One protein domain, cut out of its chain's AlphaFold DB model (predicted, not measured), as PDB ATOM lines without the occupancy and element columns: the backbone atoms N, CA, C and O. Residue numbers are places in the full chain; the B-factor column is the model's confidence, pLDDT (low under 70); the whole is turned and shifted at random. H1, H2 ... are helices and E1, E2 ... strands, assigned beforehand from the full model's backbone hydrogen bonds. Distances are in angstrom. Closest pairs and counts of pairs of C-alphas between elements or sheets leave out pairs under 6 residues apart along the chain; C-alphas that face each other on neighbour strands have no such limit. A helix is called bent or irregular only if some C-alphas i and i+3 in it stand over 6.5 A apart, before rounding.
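This is residues 2 to 74 and 145 to 219 of the 219 residues of an uncharacterized protein of Bacillus hemicellulosilyticus JCM 9152 (UniProt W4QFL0). Two long bent helices, H3 and H4, run opposite ways and make a rod: H3b and H4a lie side by side, while H3a and H4b cross. Short helices H1, H2, H5 and H6 gather at the H3a end, and strand E1 lies beyond the other end. The 148 printed residues hold six named helices and one named strand, in the order H1 H2 H3 E1 H4 H5 H6, mostly helix. The whole is extended, with a radius of gyration of the C-alphas of 23.2 A and spans of 79 by 33 by 24 A.

Find C-alpha 145 at (-78.131, 13.047, 15.626), where H4, residues 145 to 191, begins. By its hydrogen bonds H4 was assigned as one helix, but it is bent: C-alphas 156 and 159 are 7.1 A apart, between H4a, residues 145 to 156, and H4b, residues 159 to 191, 47.6 A long. H3, residues 25 to 62, likewise assigned as one helix, is bent with C-alphas 39 and 42 at 7.2 A, between H3a, residues 25 to 39, and H3b, residues 42 to 62, 30.4 A long. Look for H1 at residues 3 to 12, H2 at 14 to 22, E1 at 69 to 72, H5 at 199 to 209 and H6 at 211 to 217, ending at (-37.448, -8.521, 26.717).

H4b touches H3a at a steep tilt of 55 degrees, closest at C-alphas Ser 174 and Val 36, 6.2 A. H4a touches H3b at a shallow tilt of 20 degrees, closest at C-alphas His 155 and Ala 55, 6.2 A. H5 touches H4b, C-alphas Trp 203 and Ala 185 at 4.8 A, and H2, C-alphas His 201 and Arg 21 at 4.3 A. H6 touches H1, C-alphas Leu 212 and Leu 11 at 5.3 A. E1 pairs with no named strand. Every O i to N i+4 pair is within hydrogen-bond range in H3a, H3b, H4a, H5 and H6, against 4 of 6 in H1, 3 of 5 in H2 and 27 of 29 in H4b.

The farthest C-alphas, Ser 68 and Lys 194, are 79.2 A apart. Residues 75 to 144 are not printed, and C-alphas 74 and 145 are 17.2 A apart across the cut. Of the links that are printed whole, none is long. Trp 219 alone has pLDDT under 70.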
ATOM      1  N   ASN A   2     -26.870   7.750  44.942       89.75
ATOM      2  CA  ASN A   2     -28.260   8.164  44.738       89.75
ATOM      3  C   ASN A   2     -29.103   7.015  44.156       89.75
ATOM      4  O   ASN A   2     -28.572   6.037  43.628       89.75
ATOM      5  N   PHE A   3     -30.426   7.122  44.270       87.12
ATOM      6  CA  PHE A   3     -31.358   6.094  43.800       87.12
ATOM      7  C   PHE A   3     -31.216   5.814  42.292       87.12
ATOM      8  O   PHE A   3     -31.010   4.669  41.905       87.12
ATOM      9  N   PHE A   4     -31.187   6.856  41.456       87.69
ATOM     10  CA  PHE A   4     -31.053   6.715  39.999       87.69
ATOM     11  C   PHE A   4     -29.704   6.141  39.549       87.69
ATOM     12  O   PHE A   4     -29.649   5.307  38.649       87.69
ATOM     13  N   SER A   5     -28.602   6.520  40.204       87.75
ATOM     14  CA  SER A   5     -27.288   5.953  39.869       87.75
ATOM     15  C   SER A   5     -27.162   4.489  40.284       87.75
ATOM     16  O   SER A   5     -26.415   3.739  39.660       87.75
ATOM     17  N   TRP A   6     -27.907   4.060  41.304       88.44
ATOM     18  CA  TRP A   6     -28.059   2.647  41.635       88.44
ATOM     19  C   TRP A   6     -28.858   1.901  40.569       88.44
ATOM     20  O   TRP A   6     -28.377   0.887  40.071       88.44
ATOM     21  N   PHE A   7     -30.019   2.436  40.183       88.81
ATOM     22  CA  PHE A   7     -30.878   1.863  39.146       88.81
ATOM     23  C   PHE A   7     -30.095   1.583  37.858       88.81
ATOM     24  O   PHE A   7     -30.055   0.449  37.389       88.81
ATOM     25  N   TYR A   8     -29.370   2.585  37.353       89.25
ATOM     26  CA  TYR A   8     -28.545   2.445  36.150       89.25
ATOM     27  C   TYR A   8     -27.440   1.387  36.302       89.25
ATOM     28  O   TYR A   8     -27.192   0.583  35.404       89.25
ATOM     29  N   LYS A   9     -26.776   1.337  37.462       88.31
ATOM     30  CA  LYS A   9     -25.723   0.344  37.715       88.31
ATOM     31  C   LYS A   9     -26.255  -1.083  37.836       88.31
ATOM     32  O   LYS A   9     -25.523  -2.013  37.511       88.31
ATOM     33  N   CYS A  10     -27.504  -1.277  38.255       86.62
ATOM     34  CA  CYS A  10     -28.135  -2.598  38.240       86.62
ATOM     35  C   CYS A  10     -28.296  -3.162  36.824       86.62
ATOM     36  O   CYS A  10     -28.293  -4.377  36.677       86.62
ATOM     37  N   LEU A  11     -28.358  -2.315  35.794       85.88
ATOM     38  CA  LEU A  11     -28.437  -2.758  34.398       85.88
ATOM     39  C   LEU A  11     -27.094  -3.248  33.850       85.88
ATOM     40  O   LEU A  11     -27.057  -4.029  32.909       85.88
ATOM     41  N   THR A  12     -25.984  -2.791  34.430       85.25
ATOM     42  CA  THR A  12     -24.643  -2.981  33.857       85.25
ATOM     43  C   THR A  12     -23.727  -3.845  34.720       85.25
ATOM     44  O   THR A  12     -22.771  -4.425  34.211       85.25
ATOM     45  N   GLN A  13     -23.973  -3.944  36.032       90.00
ATOM     46  CA  GLN A  13     -23.030  -4.545  36.978       90.00
ATOM     47  C   GLN A  13     -23.691  -5.547  37.934       90.00
ATOM     48  O   GLN A  13     -24.283  -5.174  38.950       90.00
ATOM     49  N   PHE A  14     -23.439  -6.843  37.718       87.19
ATOM     50  CA  PHE A  14     -23.891  -7.925  38.610       87.19
ATOM     51  C   PHE A  14     -23.426  -7.768  40.066       87.19
ATOM     52  O   PHE A  14     -24.137  -8.138  40.999       87.19
ATOM     53  N   LYS A  15     -22.247  -7.168  40.291       89.44
ATOM     54  CA  LYS A  15     -21.751  -6.876  41.647       89.44
ATOM     55  C   LYS A  15     -22.693  -5.935  42.404       89.44
ATOM     56  O   LYS A  15     -22.920  -6.135  43.592       89.44
ATOM     57  N   VAL A  16     -23.268  -4.939  41.727       89.38
ATOM     58  CA  VAL A  16     -24.199  -3.978  42.342       89.38
ATOM     59  C   VAL A  16     -25.512  -4.661  42.712       89.38
ATOM     60  O   VAL A  16     -26.015  -4.451  43.814       89.38
ATOM     61  N   ILE A  17     -25.996  -5.570  41.862       91.44
ATOM     62  CA  ILE A  17     -27.157  -6.418  42.161       91.44
ATOM     63  C   ILE A  17     -26.906  -7.240  43.433       91.44
ATOM     64  O   ILE A  17     -27.756  -7.267  44.316       91.44
ATOM     65  N   ALA A  18     -25.721  -7.836  43.601       89.31
ATOM     66  CA  ALA A  18     -25.391  -8.588  44.816       89.31
ATOM     67  C   ALA A  18     -25.370  -7.712  46.088       89.31
ATOM     68  O   ALA A  18     -25.774  -8.167  47.161       89.31
ATOM     69  N   TYR A  19     -24.943  -6.448  45.983       92.62
ATOM     70  CA  TYR A  19     -24.950  -5.500  47.103       92.62
ATOM     71  C   TYR A  19     -26.357  -5.039  47.516       92.62
ATOM     72  O   TYR A  19     -26.515  -4.518  48.622       92.62
ATOM     73  N   SER A  20     -27.388  -5.275  46.698       91.81
ATOM     74  CA  SER A  20     -28.781  -4.933  47.035       91.81
ATOM     75  C   SER A  20     -29.295  -5.621  48.302       91.81
ATOM     76  O   SER A  20     -30.206  -5.104  48.948       91.81
ATOM     77  N   ARG A  21     -28.680  -6.734  48.725       90.19
ATOM     78  CA  ARG A  21     -29.009  -7.415  49.987       90.19
ATOM     79  C   ARG A  21     -28.886  -6.527  51.224       90.19
ATOM     80  O   ARG A  21     -29.514  -6.812  52.233       90.19
ATOM     81  N   PHE A  22     -28.064  -5.480  51.155       91.75
ATOM     82  CA  PHE A  22     -27.846  -4.544  52.256       91.75
ATOM     83  C   PHE A  22     -28.742  -3.302  52.172       91.75
ATOM     84  O   PHE A  22     -28.675  -2.446  53.051       91.75
ATOM     85  N   ARG A  23     -29.565  -3.170  51.121       89.81
ATOM     86  CA  ARG A  23     -30.489  -2.043  50.988       89.81
ATOM     87  C   ARG A  23     -31.753  -2.242  51.829       89.81
ATOM     88  O   ARG A  23     -32.207  -3.374  52.006       89.81
ATOM     89  N   PRO A  24     -32.345  -1.140  52.322       90.50
ATOM     90  CA  PRO A  24     -33.635  -1.193  52.988       90.50
ATOM     91  C   PRO A  24     -34.719  -1.633  52.003       90.50
ATOM     92  O   PRO A  24     -34.709  -1.243  50.833       90.50
ATOM     93  N   ILE A  25     -35.687  -2.400  52.505       88.81
ATOM     94  CA  ILE A  25     -36.764  -2.973  51.692       88.81
ATOM     95  C   ILE A  25     -37.591  -1.898  50.972       88.81
ATOM     96  O   ILE A  25     -37.967  -2.083  49.821       88.81
ATOM     97  N   THR A  26     -37.788  -0.739  51.602       89.62
ATOM     98  CA  THR A  26     -38.514   0.406  51.035       89.62
ATOM     99  C   THR A  26     -37.856   0.940  49.765       89.62
ATOM    100  O   THR A  26     -38.542   1.269  48.800       89.62
ATOM    101  N   SER A  27     -36.519   0.956  49.711       90.25
ATOM    102  CA  SER A  27     -35.796   1.347  48.499       90.25
ATOM    103  C   SER A  27     -35.945   0.313  47.390       90.25
ATOM    104  O   SER A  27     -35.927   0.693  46.222       90.25
ATOM    105  N   THR A  28     -36.043  -0.968  47.734       93.06
ATOM    106  CA  THR A  28     -36.240  -2.039  46.756       93.06
ATOM    107  C   THR A  28     -37.665  -2.005  46.201       93.06
ATOM    108  O   THR A  28     -37.839  -2.115  44.998       93.06
ATOM    109  N   ILE A  29     -38.671  -1.756  47.041       92.88
ATOM    110  CA  ILE A  29     -40.068  -1.540  46.628       92.88
ATOM    111  C   ILE A  29     -40.152  -0.390  45.608       92.88
ATOM    112  O   ILE A  29     -40.674  -0.559  44.510       92.88
ATOM    113  N   GLY A  30     -39.550   0.764  45.914       93.62
ATOM    114  CA  GLY A  30     -39.490   1.884  44.967       93.62
ATOM    115  C   GLY A  30     -38.754   1.545  43.663       93.62
ATOM    116  O   GLY A  30     -39.153   2.003  42.595       93.62
ATOM    117  N   HIS A  31     -37.708   0.710  43.726       94.56
ATOM    118  CA  HIS A  31     -37.006   0.206  42.537       94.56
ATOM    119  C   HIS A  31     -37.926  -0.642  41.654       94.56
ATOM    120  O   HIS A  31     -37.912  -0.458  40.439       94.56
ATOM    121  N   VAL A  32     -38.749  -1.512  42.255       95.12
ATOM    122  CA  VAL A  32     -39.724  -2.337  41.523       95.12
ATOM    123  C   VAL A  32     -40.725  -1.468  40.776       95.12
ATOM    124  O   VAL A  32     -40.863  -1.597  39.564       95.12
ATOM    125  N   PHE A  33     -41.355  -0.521  41.474       95.56
ATOM    126  CA  PHE A  33     -42.298   0.406  40.849       95.56
ATOM    127  C   PHE A  33     -41.674   1.188  39.691       95.56
ATOM    128  O   PHE A  33     -42.299   1.315  38.637       95.56
ATOM    129  N   LEU A  34     -40.438   1.677  39.861       94.50
ATOM    130  CA  LEU A  34     -39.757   2.426  38.811       94.50
ATOM    131  C   LEU A  34     -39.455   1.557  37.585       94.50
ATOM    132  O   LEU A  34     -39.716   2.001  36.470       94.50
ATOM    133  N   PHE A  35     -38.898   0.351  37.754       93.62
ATOM    134  CA  PHE A  35     -38.570  -0.459  36.576       93.62
ATOM    135  C   PHE A  35     -39.827  -0.932  35.854       93.62
ATOM    136  O   PHE A  35     -39.822  -0.935  34.630       93.62
ATOM    137  N   VAL A  36     -40.889  -1.298  36.585       95.12
ATOM    138  CA  VAL A  36     -42.163  -1.700  35.974       95.12
ATOM    139  C   VAL A  36     -42.726  -0.541  35.168       95.12
ATOM    140  O   VAL A  36     -43.102  -0.749  34.023       95.12
ATOM    141  N   LEU A  37     -42.697   0.680  35.719       94.88
ATOM    142  CA  LEU A  37     -43.155   1.879  35.019       94.88
ATOM    143  C   LEU A  37     -42.387   2.065  33.709       94.88
ATOM    144  O   LEU A  37     -43.000   2.194  32.656       94.88
ATOM    145  N   LEU A  38     -41.052   2.040  33.771       94.19
ATOM    146  CA  LEU A  38     -40.197   2.222  32.598       94.19
ATOM    147  C   LEU A  38     -40.391   1.115  31.554       94.19
ATOM    148  O   LEU A  38     -40.432   1.420  30.367       94.19
ATOM    149  N   ALA A  39     -40.539  -0.137  31.987       93.38
ATOM    150  CA  ALA A  39     -40.795  -1.268  31.099       93.38
ATOM    151  C   ALA A  39     -42.175  -1.174  30.427       93.38
ATOM    152  O   ALA A  39     -42.307  -1.523  29.260       93.38
ATOM    153  N   SER A  40     -43.194  -0.666  31.127       94.50
ATOM    154  CA  SER A  40     -44.560  -0.562  30.601       94.50
ATOM    155  C   SER A  40     -44.825   0.685  29.751       94.50
ATOM    156  O   SER A  40     -45.852   0.742  29.081       94.50
ATOM    157  N   LEU A  41     -43.940   1.692  29.764       93.56
ATOM    158  CA  LEU A  41     -44.145   2.948  29.026       93.56
ATOM    159  C   LEU A  41     -44.391   2.749  27.518       93.56
ATOM    160  O   LEU A  41     -45.356   3.336  27.025       93.56
ATOM    161  N   PRO A  42     -43.596   1.947  26.776       93.12
ATOM    162  CA  PRO A  42     -43.828   1.741  25.345       93.12
ATOM    163  C   PRO A  42     -45.197   1.114  25.070       93.12
ATOM    164  O   PRO A  42     -45.933   1.582  24.204       93.12
ATOM    165  N   TYR A  43     -45.566   0.109  25.868       92.56
ATOM    166  CA  TYR A  43     -46.861  -0.555  25.777       92.56
ATOM    167  C   TYR A  43     -48.017   0.416  26.040       92.56
ATOM    168  O   TYR A  43     -48.943   0.498  25.237       92.56
ATOM    169  N   PHE A  44     -47.949   1.205  27.118       95.00
ATOM    170  CA  PHE A  44     -48.979   2.200  27.413       95.00
ATOM    171  C   PHE A  44     -49.072   3.258  26.327       95.00
ATOM    172  O   PHE A  44     -50.181   3.600  25.930       95.00
ATOM    173  N   PHE A  45     -47.946   3.752  25.817       95.12
ATOM    174  CA  PHE A  45     -47.952   4.726  24.734       95.12
ATOM    175  C   PHE A  45     -48.657   4.171  23.492       95.12
ATOM    176  O   PHE A  45     -49.563   4.820  22.969       95.12
ATOM    177  N   MET A  46     -48.302   2.956  23.068       93.94
ATOM    178  CA  MET A  46     -48.913   2.307  21.909       93.94
ATOM    179  C   MET A  46     -50.407   2.053  22.130       93.94
ATOM    180  O   MET A  46     -51.216   2.455  21.305       93.94
ATOM    181  N   MET A  47     -50.790   1.485  23.276       94.38
ATOM    182  CA  MET A  47     -52.189   1.219  23.629       94.38
ATOM    183  C   MET A  47     -53.042   2.497  23.643       94.38
ATOM    184  O   MET A  47     -54.102   2.531  23.024       94.38
ATOM    185  N   ASN A  48     -52.587   3.553  24.328       95.44
ATOM    186  CA  ASN A  48     -53.318   4.821  24.424       95.44
ATOM    187  C   ASN A  48     -53.475   5.477  23.047       95.44
ATOM    188  O   ASN A  48     -54.562   5.938  22.707       95.44
ATOM    189  N   THR A  49     -52.403   5.481  22.252       94.19
ATOM    190  CA  THR A  49     -52.397   6.045  20.897       94.19
ATOM    191  C   THR A  49     -53.350   5.275  19.984       94.19
ATOM    192  O   THR A  49     -54.163   5.895  19.305       94.19
ATOM    193  N   SER A  50     -53.325   3.939  20.019       89.81
ATOM    194  CA  SER A  50     -54.237   3.101  19.236       89.81
ATOM    195  C   SER A  50     -55.700   3.348  19.600       89.81
ATOM    196  O   SER A  50     -56.501   3.615  18.712       89.81
ATOM    197  N   ILE A  51     -56.051   3.331  20.893       91.00
ATOM    198  CA  ILE A  51     -57.438   3.550  21.341       91.00
ATOM    199  C   ILE A  51     -57.922   4.951  20.954       91.00
ATOM    200  O   ILE A  51     -59.031   5.101  20.443       91.00
ATOM    201  N   TYR A  52     -57.093   5.976  21.174       92.88
ATOM    202  CA  TYR A  52     -57.436   7.349  20.815       92.88
ATOM    203  C   TYR A  52     -57.659   7.499  19.306       92.88
ATOM    204  O   TYR A  52     -58.669   8.060  18.891       92.88
ATOM    205  N   HIS A  53     -56.765   6.952  18.474       89.94
ATOM    206  CA  HIS A  53     -56.927   7.007  17.022       89.94
ATOM    207  C   HIS A  53     -58.147   6.233  16.528       89.94
ATOM    208  O   HIS A  53     -58.852   6.750  15.669       89.94
ATOM    209  N   SER A  54     -58.448   5.055  17.079       85.12
ATOM    210  CA  SER A  54     -59.662   4.311  16.716       85.12
ATOM    211  C   SER A  54     -60.934   5.095  17.037       85.12
ATOM    212  O   SER A  54     -61.859   5.134  16.230       85.12
ATOM    213  N   ALA A  55     -60.981   5.772  18.185       88.44
ATOM    214  CA  ALA A  55     -62.125   6.603  18.536       88.44
ATOM    215  C   ALA A  55     -62.235   7.868  17.677       88.44
ATOM    216  O   ALA A  55     -63.336   8.243  17.277       88.44
ATOM    217  N   GLN A  56     -61.106   8.506  17.365       89.69
ATOM    218  CA  GLN A  56     -61.058   9.641  16.445       89.69
ATOM    219  C   GLN A  56     -61.526   9.226  15.040       89.69
ATOM    220  O   GLN A  56     -62.327   9.927  14.436       89.69
ATOM    221  N   GLN A  57     -61.111   8.056  14.548       85.12
ATOM    222  CA  GLN A  57     -61.564   7.510  13.264       85.12
ATOM    223  C   GLN A  57     -63.069   7.243  13.247       85.12
ATOM    224  O   GLN A  57     -63.721   7.533  12.245       85.12
ATOM    225  N   LEU A  58     -63.631   6.710  14.337       84.19
ATOM    226  CA  LEU A  58     -65.074   6.513  14.462       84.19
ATOM    227  C   LEU A  58     -65.815   7.847  14.381       84.19
ATOM    228  O   LEU A  58     -66.750   7.974  13.592       84.19
ATOM    229  N   LYS A  59     -65.350   8.842  15.141       86.81
ATOM    230  CA  LYS A  59     -65.894  10.199  15.111       86.81
ATOM    231  C   LYS A  59     -65.857  10.775  13.693       86.81
ATOM    232  O   LYS A  59     -66.888  11.185  13.169       86.81
ATOM    233  N   ASP A  60     -64.694  10.754  13.051       86.25
ATOM    234  CA  ASP A  60     -64.514  11.328  11.717       86.25
ATOM    235  C   ASP A  60     -65.361  10.596  10.661       86.25
ATOM    236  O   ASP A  60     -65.948  11.244   9.800       86.25
ATOM    237  N   THR A  61     -65.495   9.265  10.755       83.56
ATOM    238  CA  THR A  61     -66.310   8.458   9.824       83.56
ATOM    239  C   THR A  61     -67.793   8.785   9.932       83.56
ATOM    240  O   THR A  61     -68.472   8.900   8.916       83.56
ATOM    241  N   ILE A  62     -68.298   8.967  11.150       82.38
ATOM    242  CA  ILE A  62     -69.699   9.320  11.393       82.38
ATOM    243  C   ILE A  62     -70.029  10.715  10.832       82.38
ATOM    244  O   ILE A  62     -71.119  10.929  10.305       82.38
ATOM    245  N   HIS A  63     -69.068  11.644  10.830       82.88
ATOM    246  CA  HIS A  63     -69.242  12.960  10.206       82.88
ATOM    247  C   HIS A  63     -69.146  12.962   8.670       82.88
ATOM    248  O   HIS A  63     -69.475  13.980   8.060       82.88
ATOM    249  N   LEU A  64     -68.737  11.862   8.019       79.81
ATOM    250  CA  LEU A  64     -68.748  11.759   6.548       79.81
ATOM    251  C   LEU A  64     -70.167  11.636   5.966       79.81
ATOM    252  O   LEU A  64     -70.329  11.754   4.752       79.81
ATOM    253  N   GLY A  65     -71.177  11.454   6.822       72.12
ATOM    254  CA  GLY A  65     -72.593  11.426   6.465       72.12
ATOM    255  C   GLY A  65     -73.208  10.063   6.748       72.12
ATOM    256  O   GLY A  65     -73.091   9.150   5.936       72.12
ATOM    257  N   LEU A  66     -73.863   9.933   7.902       80.25
ATOM    258  CA  LEU A  66     -74.740   8.799   8.187       80.25
ATOM    259  C   LEU A  66     -76.061   8.953   7.408       80.25
ATOM    260  O   LEU A  66     -76.491  10.088   7.185       80.25
ATOM    261  N   PRO A  67     -76.702   7.848   6.985       80.94
ATOM    262  CA  PRO A  67     -78.059   7.909   6.451       80.94
ATOM    263  C   PRO A  67     -79.008   8.330   7.578       80.94
ATOM    264  O   PRO A  67     -78.681   8.131   8.748       80.94
ATOM    265  N   SER A  68     -80.182   8.864   7.253       82.88
ATOM    266  CA  SER A  68     -81.183   9.102   8.293       82.88
ATOM    267  C   SER A  68     -81.765   7.778   8.789       82.88
ATOM    268  O   SER A  68     -82.247   6.957   7.997       82.88
ATOM    269  N   PHE A  69     -81.664   7.536  10.097       85.88
ATOM    270  CA  PHE A  69     -82.121   6.302  10.732       85.88
ATOM    271  C   PHE A  69     -82.646   6.537  12.149       85.88
ATOM    272  O   PHE A  69     -82.218   7.436  12.871       85.88
ATOM    273  N   SER A  70     -83.547   5.656  12.571       84.25
ATOM    274  CA  SER A  70     -84.104   5.625  13.921       84.25
ATOM    275  C   SER A  70     -84.066   4.204  14.463       84.25
ATOM    276  O   SER A  70     -84.345   3.248  13.738       84.25
ATOM    277  N   ILE A  71     -83.708   4.042  15.735       83.94
ATOM    278  CA  ILE A  71     -83.801   2.756  16.428       83.94
ATOM    279  C   ILE A  71     -85.046   2.784  17.312       83.94
ATOM    280  O   ILE A  71     -85.038   3.380  18.389       83.94
ATOM    281  N   GLU A  72     -86.118   2.109  16.900       82.94
ATOM    282  CA  GLU A  72     -87.369   2.022  17.660       82.94
ATOM    283  C   GLU A  72     -87.633   0.588  18.107       82.94
ATOM    284  O   GLU A  72     -87.541  -0.351  17.327       82.94
ATOM    285  N   ASN A  73     -87.973   0.394  19.386       80.06
ATOM    286  CA  ASN A  73     -88.246  -0.933  19.963       80.06
ATOM    287  C   ASN A  73     -87.119  -1.969  19.753       80.06
ATOM    288  O   ASN A  73     -87.377  -3.172  19.702       80.06
ATOM    289  N   GLY A  74     -85.867  -1.510  19.668       76.25
ATOM    290  CA  GLY A  74     -84.707  -2.360  19.401       76.25
ATOM    291  C   GLY A  74     -84.551  -2.759  17.933       76.25
ATOM    292  O   GLY A  74     -83.789  -3.685  17.663       76.25
ATOM    293  N   GLY A 145     -78.643  11.869  14.924       84.75
ATOM    294  CA  GLY A 145     -78.131  13.047  15.626       84.75
ATOM    295  C   GLY A 145     -77.731  12.726  17.061       84.75
ATOM    296  O   GLY A 145     -76.639  13.086  17.499       84.75
ATOM    297  N   ASP A 146     -78.562  11.950  17.753       86.44
ATOM    298  CA  ASP A 146     -78.265  11.452  19.086       86.44
ATOM    299  C   ASP A 146     -76.988  10.603  19.062       86.44
ATOM    300  O   ASP A 146     -76.135  10.753  19.933       86.44
ATOM    301  N   ILE A 147     -76.801   9.724  18.073       84.38
ATOM    302  CA  ILE A 147     -75.585   8.896  17.976       84.38
ATOM    303  C   ILE A 147     -74.336   9.738  17.723       84.38
ATOM    304  O   ILE A 147     -73.305   9.468  18.342       84.38
ATOM    305  N   ILE A 148     -74.422  10.768  16.877       86.62
ATOM    306  CA  ILE A 148     -73.327  11.728  16.676       86.62
ATOM    307  C   ILE A 148     -72.960  12.378  18.016       86.62
ATOM    308  O   ILE A 148     -71.797  12.321  18.425       86.62
ATOM    309  N   ASP A 149     -73.948  12.898  18.746       89.12
ATOM    310  CA  ASP A 149     -73.741  13.551  20.040       89.12
ATOM    311  C   ASP A 149     -73.131  12.595  21.079       89.12
ATOM    312  O   ASP A 149     -72.193  12.956  21.797       89.12
ATOM    313  N   HIS A 150     -73.605  11.346  21.148       86.69
ATOM    314  CA  HIS A 150     -73.046  10.333  22.048       86.69
ATOM    315  C   HIS A 150     -71.588  10.015  21.703       86.69
ATOM    316  O   HIS A 150     -70.751   9.915  22.603       86.69
ATOM    317  N   VAL A 151     -71.251   9.879  20.419       87.00
ATOM    318  CA  VAL A 151     -69.874   9.618  19.977       87.00
ATOM    319  C   VAL A 151     -68.962  10.802  20.294       87.00
ATOM    320  O   VAL A 151     -67.843  10.592  20.768       87.00
ATOM    321  N   GLU A 152     -69.425  12.040  20.124       90.00
ATOM    322  CA  GLU A 152     -68.663  13.233  20.498       90.00
ATOM    323  C   GLU A 152     -68.406  13.324  22.008       90.00
ATOM    324  O   GLU A 152     -67.280  13.618  22.441       90.00
ATOM    325  N   GLN A 153     -69.426  13.039  22.820       89.94
ATOM    326  CA  GLN A 153     -69.314  13.008  24.278       89.94
ATOM    327  C   GLN A 153     -68.341  11.918  24.736       89.94
ATOM    328  O   GLN A 153     -67.445  12.185  25.545       89.94
ATOM    329  N   LEU A 154     -68.466  10.709  24.181       87.38
ATOM    330  CA  LEU A 154     -67.563   9.598  24.466       87.38
ATOM    331  C   LEU A 154     -66.127   9.942  24.074       87.38
ATOM    332  O   LEU A 154     -65.228   9.804  24.901       87.38
ATOM    333  N   HIS A 155     -65.906  10.455  22.862       90.81
ATOM    334  CA  HIS A 155     -64.582  10.862  22.394       90.81
ATOM    335  C   HIS A 155     -63.934  11.886  23.334       90.81
ATOM    336  O   HIS A 155     -62.763  11.763  23.694       90.81
ATOM    337  N   SER A 156     -64.704  12.870  23.798       92.00
ATOM    338  CA  SER A 156     -64.231  13.894  24.738       92.00
ATOM    339  C   SER A 156     -63.835  13.319  26.103       92.00
ATOM    340  O   SER A 156     -62.949  13.853  26.772       92.00
ATOM    341  N   PHE A 157     -64.454  12.211  26.515       93.19
ATOM    342  CA  PHE A 157     -64.173  11.529  27.778       93.19
ATOM    343  C   PHE A 157     -62.997  10.539  27.701       93.19
ATOM    344  O   PHE A 157     -62.372  10.244  28.725       93.19
ATOM    345  N   ILE A 158     -62.645  10.052  26.504       93.38
ATOM    346  CA  ILE A 158     -61.593   9.042  26.300       93.38
ATOM    347  C   ILE A 158     -60.257   9.401  26.957       93.38
ATOM    348  O   ILE A 158     -59.720   8.534  27.644       93.38
ATOM    349  N   PRO A 159     -59.707  10.627  26.841       94.06
ATOM    350  CA  PRO A 159     -58.433  10.957  27.477       94.06
ATOM    351  C   PRO A 159     -58.434  10.736  28.997       94.06
ATOM    352  O   PRO A 159     -57.460  10.232  29.554       94.06
ATOM    353  N   LEU A 160     -59.540  11.063  29.675       95.56
ATOM    354  CA  LEU A 160     -59.684  10.841  31.114       95.56
ATOM    355  C   LEU A 160     -59.793   9.345  31.434       95.56
ATOM    356  O   LEU A 160     -59.114   8.854  32.339       95.56
ATOM    357  N   LEU A 161     -60.611   8.617  30.672       94.38
ATOM    358  CA  LEU A 161     -60.775   7.172  30.821       94.38
ATOM    359  C   LEU A 161     -59.440   6.434  30.633       94.38
ATOM    360  O   LEU A 161     -59.092   5.557  31.421       94.38
ATOM    361  N   LEU A 162     -58.662   6.836  29.632       96.00
ATOM    362  CA  LEU A 162     -57.350   6.289  29.307       96.00
ATOM    363  C   LEU A 162     -56.336   6.445  30.446       96.00
ATOM    364  O   LEU A 162     -55.604   5.501  30.752       96.00
ATOM    365  N   VAL A 163     -56.328   7.591  31.134       96.56
ATOM    366  CA  VAL A 163     -55.495   7.798  32.330       96.56
ATOM    367  C   VAL A 163     -55.887   6.828  33.445       96.56
ATOM    368  O   VAL A 163     -55.016   6.205  34.054       96.56
ATOM    369  N   ILE A 164     -57.189   6.660  33.692       97.31
ATOM    370  CA  ILE A 164     -57.707   5.761  34.734       97.31
ATOM    371  C   ILE A 164     -57.343   4.304  34.418       97.31
ATOM    372  O   ILE A 164     -56.800   3.608  35.278       97.31
ATOM    373  N   ILE A 165     -57.583   3.858  33.181       96.38
ATOM    374  CA  ILE A 165     -57.248   2.503  32.719       96.38
ATOM    375  C   ILE A 165     -55.741   2.262  32.822       96.38
ATOM    376  O   ILE A 165     -55.318   1.240  33.359       96.38
ATOM    377  N   THR A 166     -54.919   3.210  32.371       97.00
ATOM    378  CA  THR A 166     -53.455   3.096  32.427       97.00
ATOM    379  C   THR A 166     -52.959   2.976  33.869       97.00
ATOM    380  O   THR A 166     -52.117   2.126  34.162       97.00
ATOM    381  N   LEU A 167     -53.507   3.767  34.798       97.25
ATOM    382  CA  LEU A 167     -53.165   3.683  36.220       97.25
ATOM    383  C   LEU A 167     -53.557   2.324  36.818       97.25
ATOM    384  O   LEU A 167     -52.780   1.722  37.562       97.25
ATOM    385  N   PHE A 168     -54.744   1.828  36.473       97.62
ATOM    386  CA  PHE A 168     -55.233   0.533  36.932       97.62
ATOM    387  C   PHE A 168     -54.375  -0.623  36.400       97.62
ATOM    388  O   PHE A 168     -53.937  -1.480  37.172       97.62
ATOM    389  N   LEU A 169     -54.040  -0.609  35.107       96.69
ATOM    390  CA  LEU A 169     -53.144  -1.589  34.491       96.69
ATOM    391  C   LEU A 169     -51.738  -1.534  35.091       96.69
ATOM    392  O   LEU A 169     -51.150  -2.578  35.364       96.69
ATOM    393  N   TYR A 170     -51.207  -0.340  35.359       96.88
ATOM    394  CA  TYR A 170     -49.924  -0.186  36.039       96.88
ATOM    395  C   TYR A 170     -49.931  -0.814  37.439       96.88
ATOM    396  O   TYR A 170     -48.963  -1.483  37.820       96.88
ATOM    397  N   ALA A 171     -51.018  -0.650  38.197       97.06
ATOM    398  CA  ALA A 171     -51.170  -1.279  39.506       97.06
ATOM    399  C   ALA A 171     -51.188  -2.813  39.398       97.06
ATOM    400  O   ALA A 171     -50.491  -3.487  40.162       97.06
ATOM    401  N   ILE A 172     -51.911  -3.363  38.415       96.94
ATOM    402  CA  ILE A 172     -51.956  -4.806  38.133       96.94
ATOM    403  C   ILE A 172     -50.570  -5.337  37.747       96.94
ATOM    404  O   ILE A 172     -50.090  -6.300  38.347       96.94
ATOM    405  N   LEU A 173     -49.894  -4.693  36.792       95.44
ATOM    406  CA  LEU A 173     -48.553  -5.070  36.333       95.44
ATOM    407  C   LEU A 173     -47.534  -5.025  37.472       95.44
ATOM    408  O   LEU A 173     -46.741  -5.953  37.641       95.44
ATOM    409  N   SER A 174     -47.596  -3.981  38.298       95.62
ATOM    410  CA  SER A 174     -46.773  -3.878  39.501       95.62
ATOM    411  C   SER A 174     -47.055  -5.047  40.441       95.62
ATOM    412  O   SER A 174     -46.118  -5.709  40.884       95.62
ATOM    413  N   GLY A 175     -48.327  -5.364  40.698       96.06
ATOM    414  CA  GLY A 175     -48.738  -6.513  41.507       96.06
ATOM    415  C   GLY A 175     -48.159  -7.836  41.001       96.06
ATOM    416  O   GLY A 175     -47.553  -8.578  41.777       96.06
ATOM    417  N   PHE A 176     -48.250  -8.105  39.698       95.12
ATOM    418  CA  PHE A 176     -47.647  -9.294  39.091       95.12
ATOM    419  C   PHE A 176     -46.125  -9.319  39.224       95.12
ATOM    420  O   PHE A 176     -45.564 -10.368  39.545       95.12
ATOM    421  N   ALA A 177     -45.448  -8.180  39.060       94.75
ATOM    422  CA  ALA A 177     -44.009  -8.093  39.290       94.75
ATOM    423  C   ALA A 177     -43.650  -8.436  40.746       94.75
ATOM    424  O   ALA A 177     -42.738  -9.229  40.986       94.75
ATOM    425  N   TYR A 178     -44.400  -7.921  41.728       95.19
ATOM    426  CA  TYR A 178     -44.218  -8.263  43.144       95.19
ATOM    427  C   TYR A 178     -44.425  -9.754  43.418       95.19
ATOM    428  O   TYR A 178     -43.617 -10.364  44.128       95.19
ATOM    429  N   LEU A 179     -45.476 -10.351  42.856       95.94
ATOM    430  CA  LEU A 179     -45.750 -11.782  42.988       95.94
ATOM    431  C   LEU A 179     -44.629 -12.622  42.366       95.94
ATOM    432  O   LEU A 179     -44.116 -13.530  43.018       95.94
ATOM    433  N   GLY A 180     -44.183 -12.270  41.158       95.06
ATOM    434  CA  GLY A 180     -43.078 -12.939  40.472       95.06
ATOM    435  C   GLY A 180     -41.775 -12.880  41.270       95.06
ATOM    436  O   GLY A 180     -41.144 -13.911  41.503       95.06
ATOM    437  N   ILE A 181     -41.400 -11.698  41.773       95.88
ATOM    438  CA  ILE A 181     -40.205 -11.515  42.615       95.88
ATOM    439  C   ILE A 181     -40.311 -12.344  43.899       95.88
ATOM    440  O   ILE A 181     -39.334 -12.969  44.307       95.88
ATOM    441  N   THR A 182     -41.483 -12.372  44.531       95.31
ATOM    442  CA  THR A 182     -41.742 -13.141  45.760       95.31
ATOM    443  C   THR A 182     -41.583 -14.642  45.513       95.31
ATOM    444  O   THR A 182     -40.872 -15.312  46.262       95.31
ATOM    445  N   LEU A 183     -42.157 -15.160  44.424       95.62
ATOM    446  CA  LEU A 183     -42.029 -16.563  44.026       95.62
ATOM    447  C   LEU A 183     -40.565 -16.936  43.736       95.62
ATOM    448  O   LEU A 183     -40.051 -17.925  44.255       95.62
ATOM    449  N   LEU A 184     -39.859 -16.110  42.962       94.75
ATOM    450  CA  LEU A 184     -38.442 -16.307  42.640       94.75
ATOM    451  C   LEU A 184     -37.549 -16.231  43.885       94.75
ATOM    452  O   LEU A 184     -36.629 -17.031  44.043       94.75
ATOM    453  N   ALA A 185     -37.815 -15.296  44.797       94.44
ATOM    454  CA  ALA A 185     -37.098 -15.185  46.065       94.44
ATOM    455  C   ALA A 185     -37.340 -16.401  46.971       94.44
ATOM    456  O   ALA A 185     -36.421 -16.850  47.659       94.44
ATOM    457  N   PHE A 186     -38.554 -16.954  46.943       93.88
ATOM    458  CA  PHE A 186     -38.880 -18.190  47.640       93.88
ATOM    459  C   PHE A 186     -38.105 -19.380  47.060       93.88
ATOM    460  O   PHE A 186     -37.465 -20.112  47.810       93.88
ATOM    461  N   LEU A 187     -38.047 -19.523  45.734       93.12
ATOM    462  CA  LEU A 187     -37.206 -20.538  45.086       93.12
ATOM    463  C   LEU A 187     -35.716 -20.352  45.420       93.12
ATOM    464  O   LEU A 187     -35.003 -21.323  45.675       93.12
ATOM    465  N   ALA A 188     -35.244 -19.106  45.497       91.56
ATOM    466  CA  ALA A 188     -33.865 -18.798  45.862       91.56
ATOM    467  C   ALA A 188     -33.508 -19.220  47.301       91.56
ATOM    468  O   ALA A 188     -32.341 -19.524  47.566       91.56
ATOM    469  N   LEU A 189     -34.477 -19.290  48.230       90.56
ATOM    470  CA  LEU A 189     -34.240 -19.809  49.587       90.56
ATOM    471  C   LEU A 189     -33.792 -21.269  49.554       90.56
ATOM    472  O   LEU A 189     -32.868 -21.627  50.284       90.56
ATOM    473  N   SER A 190     -34.385 -22.085  48.682       87.38
ATOM    474  CA  SER A 190     -34.020 -23.496  48.513       87.38
ATOM    475  C   SER A 190     -32.595 -23.673  47.975       87.38
ATOM    476  O   SER A 190     -31.949 -24.680  48.242       87.38
ATOM    477  N   ILE A 191     -32.069 -22.670  47.261       88.19
ATOM    478  CA  ILE A 191     -30.761 -22.716  46.587       88.19
ATOM    479  C   ILE A 191     -29.646 -22.070  47.436       88.19
ATOM    480  O   ILE A 191     -28.465 -22.224  47.132       88.19
ATOM    481  N   ARG A 192     -29.965 -21.371  48.539       83.00
ATOM    482  CA  ARG A 192     -29.015 -20.494  49.266       83.00
ATOM    483  C   ARG A 192     -27.785 -21.181  49.895       83.00
ATOM    484  O   ARG A 192     -26.905 -20.478  50.393       83.00
ATOM    485  N   GLN A 193     -27.684 -22.515  49.849       78.25
ATOM    486  CA  GLN A 193     -26.619 -23.330  50.463       78.25
ATOM    487  C   GLN A 193     -26.372 -22.949  51.944       78.25
ATOM    488  O   GLN A 193     -27.257 -22.424  52.615       78.25
ATOM    489  N   LYS A 194     -25.163 -23.191  52.481       72.38
ATOM    490  CA  LYS A 194     -24.751 -22.824  53.855       72.38
ATOM    491  C   LYS A 194     -24.530 -21.310  54.062       72.38
ATOM    492  O   LYS A 194     -23.797 -20.916  54.965       72.38
ATOM    493  N   ARG A 195     -25.089 -20.438  53.213       79.31
ATOM    494  CA  ARG A 195     -24.958 -18.981  53.371       79.31
ATOM    495  C   ARG A 195     -26.073 -18.456  54.276       79.31
ATOM    496  O   ARG A 195     -27.240 -18.776  54.065       79.31
ATOM    497  N   ASN A 196     -25.722 -17.580  55.218       84.06
ATOM    498  CA  ASN A 196     -26.662 -16.918  56.136       84.06
ATOM    499  C   ASN A 196     -27.473 -15.812  55.423       84.06
ATOM    500  O   ASN A 196     -27.361 -14.630  55.741       84.06
ATOM    501  N   LEU A 197     -28.242 -16.178  54.394       88.50
ATOM    502  CA  LEU A 197     -29.087 -15.265  53.622       88.50
ATOM    503  C   LEU A 197     -30.557 -15.461  53.983       88.50
ATOM    504  O   LEU A 197     -31.159 -16.469  53.633       88.50
ATOM    505  N   GLU A 198     -31.150 -14.484  54.653       91.38
ATOM    506  CA  GLU A 198     -32.587 -14.436  54.918       91.38
ATOM    507  C   GLU A 198     -33.409 -14.130  53.657       91.38
ATOM    508  O   GLU A 198     -32.893 -13.605  52.667       91.38
ATOM    509  N   TYR A 199     -34.717 -14.400  53.721       91.88
ATOM    510  CA  TYR A 199     -35.658 -14.120  52.633       91.88
ATOM    511  C   TYR A 199     -35.584 -12.665  52.154       91.88
ATOM    512  O   TYR A 199     -35.513 -12.421  50.957       91.88
ATOM    513  N   ARG A 200     -35.484 -11.698  53.077       91.62
ATOM    514  CA  ARG A 200     -35.342 -10.268  52.747       91.62
ATOM    515  C   ARG A 200     -34.144  -9.988  51.835       91.62
ATOM    516  O   ARG A 200     -34.239  -9.180  50.915       91.62
ATOM    517  N   HIS A 201     -33.014 -10.651  52.087       93.06
ATOM    518  CA  HIS A 201     -31.799 -10.479  51.291       93.06
ATOM    519  C   HIS A 201     -31.989 -11.027  49.878       93.06
ATOM    520  O   HIS A 201     -31.626 -10.360  48.912       93.06
ATOM    521  N   LEU A 202     -32.582 -12.215  49.768       93.75
ATOM    522  CA  LEU A 202     -32.856 -12.863  48.487       93.75
ATOM    523  C   LEU A 202     -33.898 -12.089  47.686       93.75
ATOM    524  O   LEU A 202     -33.674 -11.831  46.512       93.75
ATOM    525  N   TRP A 203     -34.964 -11.628  48.333       95.25
ATOM    526  CA  TRP A 203     -35.993 -10.801  47.714       95.25
ATOM    527  C   TRP A 203     -35.408  -9.518  47.123       95.25
ATOM    528  O   TRP A 203     -35.671  -9.194  45.966       95.25
ATOM    529  N   SER A 204     -34.527  -8.837  47.868       94.50
ATOM    530  CA  SER A 204     -33.847  -7.642  47.362       94.50
ATOM    531  C   SER A 204     -32.948  -7.939  46.159       94.50
ATOM    532  O   SER A 204     -32.984  -7.201  45.176       94.50
ATOM    533  N   ILE A 205     -32.195  -9.042  46.191       94.06
ATOM    534  CA  ILE A 205     -31.359  -9.468  45.059       94.06
ATOM    535  C   ILE A 205     -32.222  -9.778  43.835       94.06
ATOM    536  O   ILE A 205     -31.936  -9.260  42.758       94.06
ATOM    537  N   THR A 206     -33.287 -10.564  43.996       94.62
ATOM    538  CA  THR A 206     -34.205 -10.945  42.916       94.62
ATOM    539  C   THR A 206     -34.843  -9.721  42.264       94.62
ATOM    540  O   THR A 206     -34.820  -9.604  41.041       94.62
ATOM    541  N   ALA A 207     -35.341  -8.774  43.066       94.94
ATOM    542  CA  ALA A 207     -35.968  -7.549  42.570       94.94
ATOM    543  C   ALA A 207     -35.029  -6.721  41.679       94.94
ATOM    544  O   ALA A 207     -35.451  -6.188  40.659       94.94
ATOM    545  N   HIS A 208     -33.744  -6.635  42.033       94.44
ATOM    546  CA  HIS A 208     -32.764  -5.915  41.218       94.44
ATOM    547  C   HIS A 208     -32.257  -6.750  40.035       94.44
ATOM    548  O   HIS A 208     -31.930  -6.179  38.995       94.44
ATOM    549  N   ALA A 209     -32.203  -8.078  40.165       93.38
ATOM    550  CA  ALA A 209     -31.757  -8.983  39.107       93.38
ATOM    551  C   ALA A 209     -32.724  -9.025  37.919       93.38
ATOM    552  O   ALA A 209     -32.274  -9.105  36.778       93.38
ATOM    553  N   ILE A 210     -34.032  -8.931  38.177       91.75
ATOM    554  CA  ILE A 210     -35.056  -9.009  37.129       91.75
ATOM    555  C   ILE A 210     -35.121  -7.743  36.259       91.75
ATOM    556  O   ILE A 210     -35.569  -7.810  35.124       91.75
ATOM    557  N   THR A 211     -34.597  -6.614  36.752       91.75
ATOM    558  CA  THR A 211     -34.631  -5.305  36.069       91.75
ATOM    559  C   THR A 211     -34.136  -5.363  34.625       91.75
ATOM    560  O   THR A 211     -34.782  -4.830  33.732       91.75
ATOM    561  N   LEU A 212     -32.972  -5.981  34.389       89.06
ATOM    562  CA  LEU A 212     -32.355  -5.998  33.063       89.06
ATOM    563  C   LEU A 212     -33.141  -6.890  32.084       89.06
ATOM    564  O   LEU A 212     -33.498  -6.378  31.026       89.06
ATOM    565  N   PRO A 213     -33.461  -8.162  32.409       88.69
ATOM    566  CA  PRO A 213     -34.324  -8.981  31.562       88.69
ATOM    567  C   PRO A 213     -35.682  -8.335  31.283       88.69
ATOM    568  O   PRO A 213     -36.126  -8.337  30.143       88.69
ATOM    569  N   THR A 214     -36.329  -7.759  32.301       88.50
ATOM    570  CA  THR A 214     -37.645  -7.138  32.129       88.50
ATOM    571  C   THR A 214     -37.584  -5.866  31.308       88.50
ATOM    572  O   THR A 214     -38.539  -5.569  30.622       88.50
ATOM    573  N   LEU A 215     -36.494  -5.104  31.330       88.25
ATOM    574  CA  LEU A 215     -36.358  -4.048  30.340       88.25
ATOM    575  C   LEU A 215     -36.156  -4.706  28.970       88.25
ATOM    576  O   LEU A 215     -37.056  -4.673  28.155       88.25
ATOM    577  N   VAL A 216     -35.067  -5.441  28.752       86.31
ATOM    578  CA  VAL A 216     -34.656  -5.924  27.417       86.31
ATOM    579  C   VAL A 216     -35.686  -6.782  26.660       86.31
ATOM    580  O   VAL A 216     -35.666  -6.756  25.433       86.31
ATOM    581  N   PHE A 217     -36.546  -7.542  27.346       83.38
ATOM    582  CA  PHE A 217     -37.448  -8.521  26.717       83.38
ATOM    583  C   PHE A 217     -38.946  -8.202  26.827       83.38
ATOM    584  O   PHE A 217     -39.756  -9.017  26.395       83.38
ATOM    585  N   PHE A 218     -39.344  -7.089  27.446       74.25
ATOM    586  CA  PHE A 218     -40.767  -6.790  27.683       74.25
ATOM    587  C   PHE A 218     -41.426  -5.983  26.552       74.25
ATOM    588  O   PHE A 218     -42.570  -5.554  26.687       74.25
ATOM    589  N   TRP A 219     -40.715  -5.784  25.444       66.00
ATOM    590  CA  TRP A 219     -41.163  -5.073  24.247       66.00
ATOM    591  C   TRP A 219     -41.080  -5.954  23.007       66.00
ATOM    592  O   TRP A 219     -40.125  -6.762  22.919       66.00
TER     593      TRP A 219